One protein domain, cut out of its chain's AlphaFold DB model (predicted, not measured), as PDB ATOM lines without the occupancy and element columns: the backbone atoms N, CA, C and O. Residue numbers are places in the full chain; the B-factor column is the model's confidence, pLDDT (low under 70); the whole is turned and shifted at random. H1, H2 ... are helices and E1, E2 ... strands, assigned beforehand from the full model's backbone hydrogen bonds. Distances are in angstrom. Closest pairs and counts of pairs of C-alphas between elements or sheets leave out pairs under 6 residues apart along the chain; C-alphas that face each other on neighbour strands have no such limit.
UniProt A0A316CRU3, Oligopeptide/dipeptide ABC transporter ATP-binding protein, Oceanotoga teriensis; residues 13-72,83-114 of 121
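This is residues 13 to 72 and 83 to 114 of the 121 residues of the protein "Oligopeptide/dipeptide ABC transporter ATP-binding protein" of Oceanotoga teriensis (UniProt A0A316CRU3). A small sheet of three strands, E3, E4 and E5, has two short helices, H1 and H2, over one face, while a separate two-stranded hairpin, E1 and E2, stands off the other face near the E3 edge. Beyond the E4 to E5 turn, residues 83 to 108 wind along with no named element and lead to a small helix, H3, away from the sheet. The printed part has 92 residues, with five named strands and three named helices in the order E1 E2 E3 E4 E5 H1 H2 H3; both sheets are antiparallel, and the larger has the order E3 - E4 - E5. The class is mixed, helices and strands, though under half of the residues, 44 of 92, are in named elements. The whole is compact, with a radius of gyration of the C-alphas of 13.8 A and spans of 35 by 31 by 24 A.

E1, residues 13 to 16, and E2, residues 19 to 22, form an antiparallel hairpin, with N 14 and O 21 3.1 A apart, within hydrogen-bond range. The closest C-alphas of E2 and E3, residues 29 to 31, are those of Ile 22 and Trp 30, 6.7 A apart. E3, E4, residues 36 to 41, and E5, residues 44 to 50, form a meander, each strand the antiparallel neighbour of the one before. Between E3 and E4, N 30 and O 38 are 3.0 A apart, and between E4 and E5, N 39 and O 47 are 2.8 A apart, both within hydrogen-bond range. H1, residues 51 to 56, is on this sheet at a height of 8.1 A over the sheet and stands up from it at 53 degrees; its closest C-alpha pair with E4 is Ser 51 and Asn 36, 5.4 A. H2, residues 61 to 69, is on the same face at a height of 10.6 A over the sheet and runs across the strands, at 78 degrees to E4 on the local plane; the closest C-alphas of H2 and E4 are those of Thr 63 and Ile 39, 6.9 A apart. H1 and H2 are close but not clearly touching, about perpendicular at 74 degrees, with the C-alphas of Ile 55 and Lys 67 closest at 7.0 A. H3, residues 109 to 113, is not on the sheet and is apart from H1 and H2. In H1, H2 and H3 every O i to N i+4 pair is within hydrogen-bond range.

E1 begins at C-alpha 13, (-29.737, 4.157, 33.555). E4 is 17.1 A long, E5 18.2 A and H2 12.4 A from first to last C-alpha. E5 begins at C-alpha 44, (-36.212, -7.918, 44.932), and H3 ends at C-alpha 113, (-43.578, -15.512, 55.473).

The C-alphas of Asn 17 and Asp 83 are the two farthest apart, 38.3 A. Residues 73 to 82 are not printed, and C-alphas 72 and 83 are 18.3 A apart across the cut. Of the links that are printed whole, E2 to E3 is short and the others are tight. The mean pLDDT of the printed part is 72.9; it is under 70 at residues 13 to 35, 71 to 72, 83 to 91 and 114.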
ATOM      1  N   ILE A  13     -30.823   4.150  32.571       46.25
ATOM      2  CA  ILE A  13     -29.737   4.157  33.555       46.25
ATOM      3  C   ILE A  13     -30.194   5.103  34.662       46.25
ATOM      4  O   ILE A  13     -30.432   6.280  34.387       46.25
ATOM      5  N   LEU A  14     -30.354   4.600  35.886       45.50
ATOM      6  CA  LEU A  14     -30.535   5.461  37.055       45.50
ATOM      7  C   LEU A  14     -29.188   5.616  37.753       45.50
ATOM      8  O   LEU A  14     -28.517   4.626  38.045       45.50
ATOM      9  N   PHE A  15     -28.811   6.869  37.990       38.84
ATOM     10  CA  PHE A  15     -27.601   7.243  38.705       38.84
ATOM     11  C   PHE A  15     -27.970   7.607  40.140       38.84
ATOM     12  O   PHE A  15     -28.726   8.556  40.355       38.84
ATOM     13  N   TYR A  16     -27.429   6.878  41.114       40.88
ATOM     14  CA  TYR A  16     -27.525   7.266  42.519       40.88
ATOM     15  C   TYR A  16     -26.233   6.913  43.252       40.88
ATOM     16  O   TYR A  16     -25.897   5.739  43.328       40.88
ATOM     17  N   ASN A  17     -25.513   7.912  43.775       31.78
ATOM     18  CA  ASN A  17     -24.305   7.743  44.600       31.78
ATOM     19  C   ASN A  17     -23.349   6.641  44.087       31.78
ATOM     20  O   ASN A  17     -23.124   5.647  44.771       31.78
ATOM     21  N   ASP A  18     -22.849   6.804  42.856       46.47
ATOM     22  CA  ASP A  18     -21.915   5.891  42.165       46.47
ATOM     23  C   ASP A  18     -22.459   4.488  41.803       46.47
ATOM     24  O   ASP A  18     -21.728   3.637  41.297       46.47
ATOM     25  N   ILE A  19     -23.764   4.249  41.972       43.69
ATOM     26  CA  ILE A  19     -24.456   3.009  41.589       43.69
ATOM     27  C   ILE A  19     -25.130   3.197  40.223       43.69
ATOM     28  O   ILE A  19     -25.999   4.054  40.047       43.69
ATOM     29  N   PHE A  20     -24.748   2.363  39.250       50.81
ATOM     30  CA  PHE A  20     -25.298   2.363  37.890       50.81
ATOM     31  C   PHE A  20     -26.461   1.385  37.731       50.81
ATOM     32  O   PHE A  20     -26.234   0.291  37.236       50.81
ATOM     33  N   ILE A  21     -27.707   1.711  38.075       49.66
ATOM     34  CA  ILE A  21     -28.811   0.742  37.913       49.66
ATOM     35  C   ILE A  21     -29.165   0.595  36.423       49.66
ATOM     36  O   ILE A  21     -29.706   1.523  35.819       49.66
ATOM     37  N   ILE A  22     -28.866  -0.569  35.829       51.56
ATOM     38  CA  ILE A  22     -29.169  -0.887  34.426       51.56
ATOM     39  C   ILE A  22     -30.334  -1.877  34.388       51.56
ATOM     40  O   ILE A  22     -30.190  -3.038  34.773       51.56
ATOM     41  N   PHE A  23     -31.486  -1.432  33.882       46.12
ATOM     42  CA  PHE A  23     -32.648  -2.296  33.684       46.12
ATOM     43  C   PHE A  23     -32.539  -3.050  32.355       46.12
ATOM     44  O   PHE A  23     -32.802  -2.506  31.281       46.12
ATOM     45  N   PHE A  24     -32.203  -4.338  32.413       49.44
ATOM     46  CA  PHE A  24     -32.319  -5.227  31.262       49.44
ATOM     47  C   PHE A  24     -33.687  -5.922  31.296       49.44
ATOM     48  O   PHE A  24     -33.912  -6.816  32.107       49.44
ATOM     49  N   ARG A  25     -34.600  -5.592  30.366       38.59
ATOM     50  CA  ARG A  25     -35.931  -6.247  30.256       38.59
ATOM     51  C   ARG A  25     -35.886  -7.776  30.085       38.59
ATOM     52  O   ARG A  25     -36.934  -8.408  30.141       38.59
ATOM     53  N   LYS A  26     -34.716  -8.376  29.838       41.88
ATOM     54  CA  LYS A  26     -34.573  -9.813  29.555       41.88
ATOM     55  C   LYS A  26     -33.646 -10.577  30.512       41.88
ATOM     56  O   LYS A  26     -33.730 -11.799  30.548       41.88
ATOM     57  N   TYR A  27     -32.802  -9.900  31.291       48.62
ATOM     58  CA  TYR A  27     -31.817 -10.558  32.156       48.62
ATOM     59  C   TYR A  27     -31.717  -9.813  33.483       48.62
ATOM     60  O   TYR A  27     -31.228  -8.696  33.531       48.62
ATOM     61  N   GLN A  28     -32.179 -10.418  34.572       52.00
ATOM     62  CA  GLN A  28     -32.263  -9.766  35.885       52.00
ATOM     63  C   GLN A  28     -30.912  -9.740  36.635       52.00
ATOM     64  O   GLN A  28     -30.848  -9.876  37.855       52.00
ATOM     65  N   ILE A  29     -29.813  -9.617  35.888       55.66
ATOM     66  CA  ILE A  29     -28.447  -9.602  36.415       55.66
ATOM     67  C   ILE A  29     -27.948  -8.165  36.362       55.66
ATOM     68  O   ILE A  29     -27.908  -7.565  35.285       55.66
ATOM     69  N   TRP A  30     -27.536  -7.639  37.512       55.62
ATOM     70  CA  TRP A  30     -26.979  -6.301  37.637       55.62
ATOM     71  C   TRP A  30     -25.467  -6.354  37.918       55.62
ATOM     72  O   TRP A  30     -25.004  -7.155  38.736       55.62
ATOM     73  N   TRP A  31     -24.689  -5.534  37.202       50.91
ATOM     74  CA  TRP A  31     -23.224  -5.487  37.283       50.91
ATOM     75  C   TRP A  31     -22.775  -4.159  37.896       50.91
ATOM     76  O   TRP A  31     -23.054  -3.109  37.319       50.91
ATOM     77  N   ASN A  32     -22.065  -4.217  39.029       48.88
ATOM     78  CA  ASN A  32     -21.300  -3.084  39.543       48.88
ATOM     79  C   ASN A  32     -19.828  -3.230  39.126       48.88
ATOM     80  O   ASN A  32     -19.296  -4.345  39.087       48.88
ATOM     81  N   SER A  33     -19.175  -2.113  38.810       51.69
ATOM     82  CA  SER A  33     -17.739  -2.091  38.571       51.69
ATOM     83  C   SER A  33     -17.013  -2.401  39.873       51.69
ATOM     84  O   SER A  33     -17.236  -1.729  40.873       51.69
ATOM     85  N   GLU A  34     -16.134  -3.400  39.808       57.53
ATOM     86  CA  GLU A  34     -15.348  -3.982  40.903       57.53
ATOM     87  C   GLU A  34     -16.063  -5.126  41.634       57.53
ATOM     88  O   GLU A  34     -16.582  -5.021  42.741       57.53
ATOM     89  N   ASN A  35     -15.988  -6.293  40.993       68.69
ATOM     90  CA  ASN A  35     -16.070  -7.615  41.607       68.69
ATOM     91  C   ASN A  35     -17.462  -8.092  42.047       68.69
ATOM     92  O   ASN A  35     -17.762  -9.253  41.800       68.69
ATOM     93  N   ASN A  36     -18.365  -7.259  42.562       72.81
ATOM     94  CA  ASN A  36     -19.650  -7.736  43.092       72.81
ATOM     95  C   ASN A  36     -20.802  -7.729  42.068       72.81
ATOM     96  O   ASN A  36     -20.946  -6.816  41.254       72.81
ATOM     97  N   LYS A  37     -21.658  -8.752  42.137       76.25
ATOM     98  CA  LYS A  37     -22.888  -8.898  41.349       76.25
ATOM     99  C   LYS A  37     -24.098  -8.967  42.259       76.25
ATOM    100  O   LYS A  37     -24.024  -9.512  43.358       76.25
ATOM    101  N   PHE A  38     -25.217  -8.479  41.738       82.31
ATOM    102  CA  PHE A  38     -26.516  -8.550  42.388       82.31
ATOM    103  C   PHE A  38     -27.486  -9.221  41.418       82.31
ATOM    104  O   PHE A  38     -27.544  -8.881  40.231       82.31
ATOM    105  N   ILE A  39     -28.222 -10.204  41.917       82.75
ATOM    106  CA  ILE A  39     -29.255 -10.919  41.178       82.75
ATOM    107  C   ILE A  39     -30.589 -10.457  41.722       82.75
ATOM    108  O   ILE A  39     -30.819 -10.535  42.928       82.75
ATOM    109  N   MET A  40     -31.455  -9.978  40.836       83.19
ATOM    110  CA  MET A  40     -32.777  -9.494  41.211       83.19
ATOM    111  C   MET A  40     -33.875 -10.372  40.624       83.19
ATOM    112  O   MET A  40     -33.629 -11.053  39.640       83.19
ATOM    113  N   TYR A  41     -35.078 -10.338  41.196       83.50
ATOM    114  CA  TYR A  41     -36.306 -10.872  40.604       83.50
ATOM    115  C   TYR A  41     -37.514 -10.069  41.063       83.50
ATOM    116  O   TYR A  41     -37.679  -9.834  42.250       83.50
ATOM    117  N   ASN A  42     -38.351  -9.627  40.117       81.12
ATOM    118  CA  ASN A  42     -39.557  -8.834  40.388       81.12
ATOM    119  C   ASN A  42     -39.340  -7.635  41.344       81.12
ATOM    120  O   ASN A  42     -40.228  -7.278  42.105       81.12
ATOM    121  N   GLY A  43     -38.167  -6.994  41.270       75.19
ATOM    122  CA  GLY A  43     -37.808  -5.841  42.108       75.19
ATOM    123  C   GLY A  43     -37.005  -6.187  43.365       75.19
ATOM    124  O   GLY A  43     -36.359  -5.301  43.916       75.19
ATOM    125  N   ASP A  44     -36.939  -7.460  43.749       78.00
ATOM    126  CA  ASP A  44     -36.212  -7.918  44.932       78.00
ATOM    127  C   ASP A  44     -34.786  -8.331  44.600       78.00
ATOM    128  O   ASP A  44     -34.565  -9.031  43.614       78.00
ATOM    129  N   ILE A  45     -33.821  -7.985  45.452       82.81
ATOM    130  CA  ILE A  45     -32.473  -8.558  45.389       82.81
ATOM    131  C   ILE A  45     -32.500  -9.935  46.062       82.81
ATOM    132  O   ILE A  45     -32.775 -10.041  47.253       82.81
ATOM    133  N   LEU A  46     -32.203 -10.984  45.296       86.12
ATOM    134  CA  LEU A  46     -32.217 -12.375  45.752       86.12
ATOM    135  C   LEU A  46     -30.829 -12.929  46.078       86.12
ATOM    136  O   LEU A  46     -30.715 -13.881  46.846       86.12
ATOM    137  N   GLU A  47     -29.774 -12.379  45.477       86.56
ATOM    138  CA  GLU A  47     -28.402 -12.813  45.744       86.56
ATOM    139  C   GLU A  47     -27.410 -11.674  45.511       86.56
ATOM    140  O   GLU A  47     -27.539 -10.923  44.543       86.56
ATOM    141  N   ILE A  48     -26.417 -11.561  46.392       86.62
ATOM    142  CA  ILE A  48     -25.322 -10.593  46.307       86.62
ATOM    143  C   ILE A  48     -24.031 -11.345  46.589       86.62
ATOM    144  O   ILE A  48     -23.949 -12.078  47.572       86.62
ATOM    145  N   GLY A  49     -23.014 -11.157  45.761       84.62
ATOM    146  CA  GLY A  49     -21.725 -11.792  46.002       84.62
ATOM    147  C   GLY A  49     -20.685 -11.427  44.963       84.62
ATOM    148  O   GLY A  49     -20.970 -10.710  44.000       84.62
ATOM    149  N   ASN A  50     -19.473 -11.947  45.143       86.38
ATOM    150  CA  ASN A  50     -18.425 -11.763  44.157       86.38
ATOM    151  C   ASN A  50     -18.809 -12.420  42.824       86.38
ATOM    152  O   ASN A  50     -19.510 -13.430  42.757       86.38
ATOM    153  N   SER A  51     -18.292 -11.866  41.738       80.69
ATOM    154  CA  SER A  51     -18.557 -12.300  40.376       80.69
ATOM    155  C   SER A  51     -18.200 -13.762  40.165       80.69
ATOM    156  O   SER A  51     -18.932 -14.445  39.452       80.69
ATOM    157  N   SER A  52     -17.103 -14.241  40.766       83.69
ATOM    158  CA  SER A  52     -16.723 -15.655  40.685       83.69
ATOM    159  C   SER A  52     -17.784 -16.546  41.305       83.69
ATOM    160  O   SER A  52     -18.164 -17.534  40.693       83.69
ATOM    161  N   ASP A  53     -18.285 -16.179  42.478       86.19
ATOM    162  CA  ASP A  53     -19.129 -17.047  43.295       86.19
ATOM    163  C   ASP A  53     -20.512 -17.140  42.658       86.19
ATOM    164  O   ASP A  53     -20.988 -18.225  42.352       86.19
ATOM    165  N   ILE A  54     -21.073 -15.996  42.263       84.12
ATOM    166  CA  ILE A  54     -22.361 -15.912  41.564       84.12
ATOM    167  C   ILE A  54     -22.357 -16.688  40.233       84.12
ATOM    168  O   ILE A  54     -23.374 -17.254  39.832       84.12
ATOM    169  N   ILE A  55     -21.231 -16.717  39.509       81.31
ATOM    170  CA  ILE A  55     -21.127 -17.457  38.238       81.31
ATOM    171  C   ILE A  55     -20.866 -18.948  38.482       81.31
ATOM    172  O   ILE A  55     -21.462 -19.803  37.820       81.31
ATOM    173  N   ASN A  56     -19.942 -19.274  39.384       83.44
ATOM    174  CA  ASN A  56     -19.398 -20.621  39.518       83.44
ATOM    175  C   ASN A  56     -20.186 -21.470  40.509       83.44
ATOM    176  O   ASN A  56     -20.459 -22.627  40.192       83.44
ATOM    177  N   ASP A  57     -20.622 -20.903  41.626       87.12
ATOM    178  CA  ASP A  57     -21.367 -21.598  42.675       87.12
ATOM    179  C   ASP A  57     -22.489 -20.713  43.250       87.12
ATOM    180  O   ASP A  57     -22.425 -20.272  44.397       87.12
ATOM    181  N   PRO A  58     -23.516 -20.393  42.439       88.31
ATOM    182  CA  PRO A  58     -24.623 -19.578  42.915       88.31
ATOM    183  C   PRO A  58     -25.396 -20.292  44.022       88.31
ATOM    184  O   PRO A  58     -25.762 -21.461  43.872       88.31
ATOM    185  N   PHE A  59     -25.734 -19.576  45.090       90.19
ATOM    186  CA  PHE A  59     -26.481 -20.124  46.220       90.19
ATOM    187  C   PHE A  59     -27.982 -20.146  45.948       90.19
ATOM    188  O   PHE A  59     -28.644 -21.161  46.197       90.19
ATOM    189  N   HIS A  60     -28.531 -19.053  45.412       90.19
ATOM    190  CA  HIS A  60     -29.972 -18.897  45.300       90.19
ATOM    191  C   HIS A  60     -30.531 -19.764  44.152       90.19
ATOM    192  O   HIS A  60     -29.994 -19.748  43.038       90.19
ATOM    193  N   PRO A  61     -31.644 -20.502  44.355       90.56
ATOM    194  CA  PRO A  61     -32.243 -21.342  43.312       90.56
ATOM    195  C   PRO A  61     -32.562 -20.597  42.010       90.56
ATOM    196  O   PRO A  61     -32.426 -21.157  40.923       90.56
ATOM    197  N   TYR A  62     -32.937 -19.319  42.109       88.56
ATOM    198  CA  TYR A  62     -33.143 -18.461  40.940       88.56
ATOM    199  C   TYR A  62     -31.847 -18.216  40.147       88.56
ATOM    200  O   TYR A  62     -31.832 -18.323  38.923       88.56
ATOM    201  N   THR A  63     -30.730 -17.958  40.823       87.44
ATOM    202  CA  THR A  63     -29.435 -17.749  40.166       87.44
ATOM    203  C   THR A  63     -28.914 -19.044  39.544       87.44
ATOM    204  O   THR A  63     -28.412 -19.031  38.419       87.44
ATOM    205  N   LYS A  64     -29.119 -20.188  40.214       87.31
ATOM    206  CA  LYS A  64     -28.870 -21.518  39.630       87.31
ATOM    207  C   LYS A  64     -29.664 -21.709  38.339       87.31
ATOM    208  O   LYS A  64     -29.097 -22.147  37.342       87.31
ATOM    209  N   LEU A  65     -30.941 -21.322  38.324       83.94
ATOM    210  CA  LEU A  65     -31.782 -21.373  37.126       83.94
ATOM    211  C   LEU A  65     -31.230 -20.487  36.003       83.94
ATOM    212  O   LEU A  65     -31.107 -20.957  34.873       83.94
ATOM    213  N   LEU A  66     -30.856 -19.240  36.302       83.56
ATOM    214  CA  LEU A  66     -30.251 -18.331  35.325       83.56
ATOM    215  C   LEU A  66     -28.966 -18.907  34.724       83.56
ATOM    216  O   LEU A  66     -28.816 -18.928  33.502       83.56
ATOM    217  N   LYS A  67     -28.069 -19.428  35.570       81.56
ATOM    218  CA  LYS A  67     -26.842 -20.111  35.139       81.56
ATOM    219  C   LYS A  67     -27.161 -21.306  34.244       81.56
ATOM    220  O   LYS A  67     -26.513 -21.501  33.220       81.56
ATOM    221  N   SER A  68     -28.176 -22.081  34.612       74.62
ATOM    222  CA  SER A  68     -28.610 -23.256  33.863       74.62
ATOM    223  C   SER A  68     -29.168 -22.902  32.482       74.62
ATOM    224  O   SER A  68     -28.960 -23.646  31.534       74.62
ATOM    225  N   ALA A  69     -29.811 -21.740  32.340       73.56
ATOM    226  CA  ALA A  69     -30.375 -21.255  31.084       73.56
ATOM    227  C   ALA A  69     -29.343 -20.576  30.165       73.56
ATOM    228  O   ALA A  69     -29.646 -20.313  28.997       73.56
ATOM    229  N   ALA A  70     -28.139 -20.280  30.668       71.00
ATOM    230  CA  ALA A  70     -27.105 -19.610  29.895       71.00
ATOM    231  C   ALA A  70     -26.557 -20.528  28.780       71.00
ATOM    232  O   ALA A  70     -26.261 -21.702  29.024       71.00
ATOM    233  N   PRO A  71     -26.398 -20.019  27.544       61.69
ATOM    234  CA  PRO A  71     -25.833 -20.799  26.449       61.69
ATOM    235  C   PRO A  71     -24.367 -21.154  26.741       61.69
ATOM    236  O   PRO A  71     -23.555 -20.277  27.032       61.69
ATOM    237  N   LYS A  72     -24.017 -22.446  26.654       62.00
ATOM    238  CA  LYS A  72     -22.633 -22.919  26.805       62.00
ATOM    239  C   LYS A  72     -21.870 -22.721  25.483       62.00
ATOM    240  O   LYS A  72     -22.344 -23.229  24.468       62.00
ATOM    241  N   ASP A  83     -36.376 -27.306  36.270       65.44
ATOM    242  CA  ASP A  83     -37.817 -27.120  36.121       65.44
ATOM    243  C   ASP A  83     -38.323 -26.187  37.226       65.44
ATOM    244  O   ASP A  83     -38.349 -26.526  38.412       65.44
ATOM    245  N   THR A  84     -38.725 -24.979  36.831       66.25
ATOM    246  CA  THR A  84     -39.490 -24.091  37.712       66.25
ATOM    247  C   THR A  84     -40.964 -24.425  37.612       66.25
ATOM    248  O   THR A  84     -41.471 -24.738  36.536       66.25
ATOM    249  N   LYS A  85     -41.655 -24.364  38.748       67.50
ATOM    250  CA  LYS A  85     -43.110 -24.525  38.802       67.50
ATOM    251  C   LYS A  85     -43.773 -23.153  38.681       67.50
ATOM    252  O   LYS A  85     -43.138 -22.143  38.956       67.50
ATOM    253  N   GLY A  86     -45.040 -23.121  38.287       64.88
ATOM    254  CA  GLY A  86     -45.866 -21.916  38.373       64.88
ATOM    255  C   GLY A  86     -45.594 -20.832  37.324       64.88
ATOM    256  O   GLY A  86     -44.620 -20.862  36.567       64.88
ATOM    257  N   GLU A  87     -46.510 -19.871  37.288       65.00
ATOM    258  CA  GLU A  87     -46.481 -18.724  36.382       65.00
ATOM    259  C   GLU A  87     -45.594 -17.595  36.929       65.00
ATOM    260  O   GLU A  87     -45.220 -17.569  38.105       65.00
ATOM    261  N   ILE A  88     -45.208 -16.667  36.051       69.81
ATOM    262  CA  ILE A  88     -44.513 -15.441  36.458       69.81
ATOM    263  C   ILE A  88     -45.529 -14.579  37.228       69.81
ATOM    264  O   ILE A  88     -46.582 -14.303  36.658       69.81
ATOM    265  N   PRO A  89     -45.242 -14.153  38.475       65.56
ATOM    266  CA  PRO A  89     -46.149 -13.286  39.218       65.56
ATOM    267  C   PRO A  89     -46.315 -11.951  38.495       65.56
ATOM    268  O   PRO A  89     -45.331 -11.420  37.962       65.56
ATOM    269  N   ASP A  90     -47.530 -11.409  38.519       68.81
ATOM    270  CA  ASP A  90     -47.776 -10.042  38.075       68.81
ATOM    271  C   ASP A  90     -47.022  -9.065  38.991       68.81
ATOM    272  O   ASP A  90     -46.927  -9.261  40.202       68.81
ATOM    273  N   LEU A  91     -46.469  -8.000  38.417       69.88
ATOM    274  CA  LEU A  91     -45.776  -6.963  39.181       69.88
ATOM    275  C   LEU A  91     -46.751  -6.110  40.006       69.88
ATOM    276  O   LEU A  91     -46.307  -5.383  40.891       69.88
ATOM    277  N   THR A  92     -48.058  -6.190  39.736       74.19
ATOM    278  CA  THR A  92     -49.097  -5.544  40.554       74.19
ATOM    279  C   THR A  92     -49.545  -6.375  41.754       74.19
ATOM    280  O   THR A  92     -50.190  -5.827  42.643       74.19
ATOM    281  N   ASP A  93     -49.231  -7.675  41.780       72.12
ATOM    282  CA  ASP A  93     -49.635  -8.607  42.839       72.12
ATOM    283  C   ASP A  93     -48.451  -9.502  43.223       72.12
ATOM    284  O   ASP A  93     -48.313 -10.656  42.800       72.12
ATOM    285  N   LEU A  94     -47.523  -8.908  43.977       76.94
ATOM    286  CA  LEU A  94     -46.330  -9.605  44.432       76.94
ATOM    287  C   LEU A  94     -46.666 -10.529  45.608       76.94
ATOM    288  O   LEU A  94     -47.368 -10.132  46.541       76.94
ATOM    289  N   PRO A  95     -46.130 -11.757  45.605       82.38
ATOM    290  CA  PRO A  95     -46.404 -12.712  46.661       82.38
ATOM    291  C   PRO A  95     -45.670 -12.297  47.951       82.38
ATOM    292  O   PRO A  95     -44.615 -11.664  47.904       82.38
ATOM    293  N   SER A  96     -46.202 -12.673  49.117       85.00
ATOM    294  CA  SER A  96     -45.569 -12.358  50.405       85.00
ATOM    295  C   SER A  96     -44.216 -13.063  50.578       85.00
ATOM    296  O   SER A  96     -44.001 -14.165  50.074       85.00
ATOM    297  N   GLY A  97     -43.299 -12.468  51.340       88.00
ATOM    298  CA  GLY A  97     -41.969 -13.049  51.538       88.00
ATOM    299  C   GLY A  97     -41.099 -12.932  50.281       88.00
ATOM    300  O   GLY A  97     -41.038 -11.882  49.658       88.00
ATOM    301  N   CYS A  98     -40.388 -13.997  49.914       88.44
ATOM    302  CA  CYS A  98     -39.553 -14.047  48.711       88.44
ATOM    303  C   CYS A  98     -40.403 -14.035  47.435       88.44
ATOM    304  O   CYS A  98     -41.144 -14.988  47.190       88.44
ATOM    305  N   SER A  99     -40.221 -13.044  46.556       87.31
ATOM    306  CA  SER A  99     -40.939 -12.951  45.270       87.31
ATOM    307  C   SER A  99     -40.770 -14.158  44.340       87.31
ATOM    308  O   SER A  99     -41.613 -14.404  43.474       87.31
ATOM    309  N   PHE A 100     -39.708 -14.950  44.514       88.88
ATOM    310  CA  PHE A 100     -39.467 -16.159  43.724       88.88
ATOM    311  C   PHE A 100     -40.087 -17.432  44.325       88.88
ATOM    312  O   PHE A 100     -40.134 -18.464  43.650       88.88
ATOM    313  N   HIS A 101     -40.600 -17.405  45.561       90.56
ATOM    314  CA  HIS A 101     -41.110 -18.611  46.220       90.56
ATOM    315  C   HIS A 101     -42.226 -19.351  45.456       90.56
ATOM    316  O   HIS A 101     -42.220 -20.581  45.522       90.56
ATOM    317  N   PRO A 102     -43.136 -18.702  44.690       88.94
ATOM    318  CA  PRO A 102     -44.161 -19.437  43.940       88.94
ATOM    319  C   PRO A 102     -43.571 -20.331  42.845       88.94
ATOM    320  O   PRO A 102     -44.203 -21.298  42.421       88.94
ATOM    321  N   ARG A 103     -42.349 -20.013  42.396       88.69
ATOM    322  CA  ARG A 103     -41.649 -20.718  41.319       88.69
ATOM    323  C   ARG A 103     -40.464 -21.551  41.774       88.69
ATOM    324  O   ARG A 103     -39.950 -22.371  41.008       88.69
ATOM    325  N   CYS A 104     -40.028 -21.349  43.012       87.94
ATOM    326  CA  CYS A 104     -38.899 -22.045  43.593       87.94
ATOM    327  C   CYS A 104     -39.289 -23.489  43.959       87.94
ATOM    328  O   CYS A 104     -40.151 -23.688  44.817       87.94
ATOM    329  N   PRO A 105     -38.634 -24.519  43.391       87.06
ATOM    330  CA  PRO A 105     -38.902 -25.912  43.760       87.06
ATOM    331  C   PRO A 105     -38.452 -26.254  45.191       87.06
ATOM    332  O   PRO A 105     -38.850 -27.288  45.719       87.06
ATOM    333  N   PHE A 106     -37.649 -25.387  45.815       89.31
ATOM    334  CA  PHE A 106     -37.121 -25.538  47.173       89.31
ATOM    335  C   PHE A 106     -37.775 -24.572  48.179       89.31
ATOM    336  O   PHE A 106     -37.227 -24.354  49.256       89.31
ATOM    337  N   ALA A 107     -38.906 -23.948  47.828       90.12
ATOM    338  CA  ALA A 107     -39.587 -22.999  48.709       90.12
ATOM    339  C   ALA A 107     -40.052 -23.667  50.011       90.12
ATOM    340  O   ALA A 107     -40.777 -24.661  49.982       90.12
ATOM    341  N   SER A 108     -39.688 -23.068  51.145       90.44
ATOM    342  CA  SER A 108     -40.180 -23.433  52.477       90.44
ATOM    343  C   SER A 108     -41.194 -22.409  52.989       90.44
ATOM    344  O   SER A 108     -41.395 -21.356  52.377       90.44
ATOM    345  N   ASP A 109     -41.818 -22.681  54.135       90.25
ATOM    346  CA  ASP A 109     -42.748 -21.738  54.771       90.25
ATOM    347  C   ASP A 109     -42.068 -20.416  55.156       90.25
ATOM    348  O   ASP A 109     -42.693 -19.355  55.104       90.25
ATOM    349  N   LEU A 110     -40.761 -20.446  55.442       87.69
ATOM    350  CA  LEU A 110     -39.963 -19.239  55.676       87.69
ATOM    351  C   LEU A 110     -39.917 -18.349  54.430       87.69
ATOM    352  O   LEU A 110     -40.062 -17.138  54.546       87.69
ATOM    353  N   CYS A 111     -39.813 -18.932  53.232       87.88
ATOM    354  CA  CYS A 111     -39.824 -18.169  51.983       87.88
ATOM    355  C   CYS A 111     -41.158 -17.449  51.733       87.88
ATOM    356  O   CYS A 111     -41.169 -16.453  51.017       87.88
ATOM    357  N   ARG A 112     -42.271 -17.947  52.291       89.12
ATOM    358  CA  ARG A 112     -43.621 -17.371  52.126       89.12
ATOM    359  C   ARG A 112     -43.935 -16.275  53.142       89.12
ATOM    360  O   ARG A 112     -44.797 -15.436  52.900       89.12
ATOM    361  N   SER A 113     -43.274 -16.330  54.295       83.44
ATOM    362  CA  SER A 113     -43.578 -15.512  55.473       83.44
ATOM    363  C   SER A 113     -42.542 -14.425  55.738       83.44
ATOM    364  O   SER A 113     -42.891 -13.378  56.275       83.44
ATOM    365  N   PHE A 114     -41.285 -14.647  55.356       69.19
ATOM    366  CA  PHE A 114     -40.187 -13.738  55.644       69.19
ATOM    367  C   PHE A 114     -39.451 -13.366  54.359       69.19
ATOM    368  O   PHE A 114     -38.904 -14.220  53.660       69.19
TER     369      PHE A 114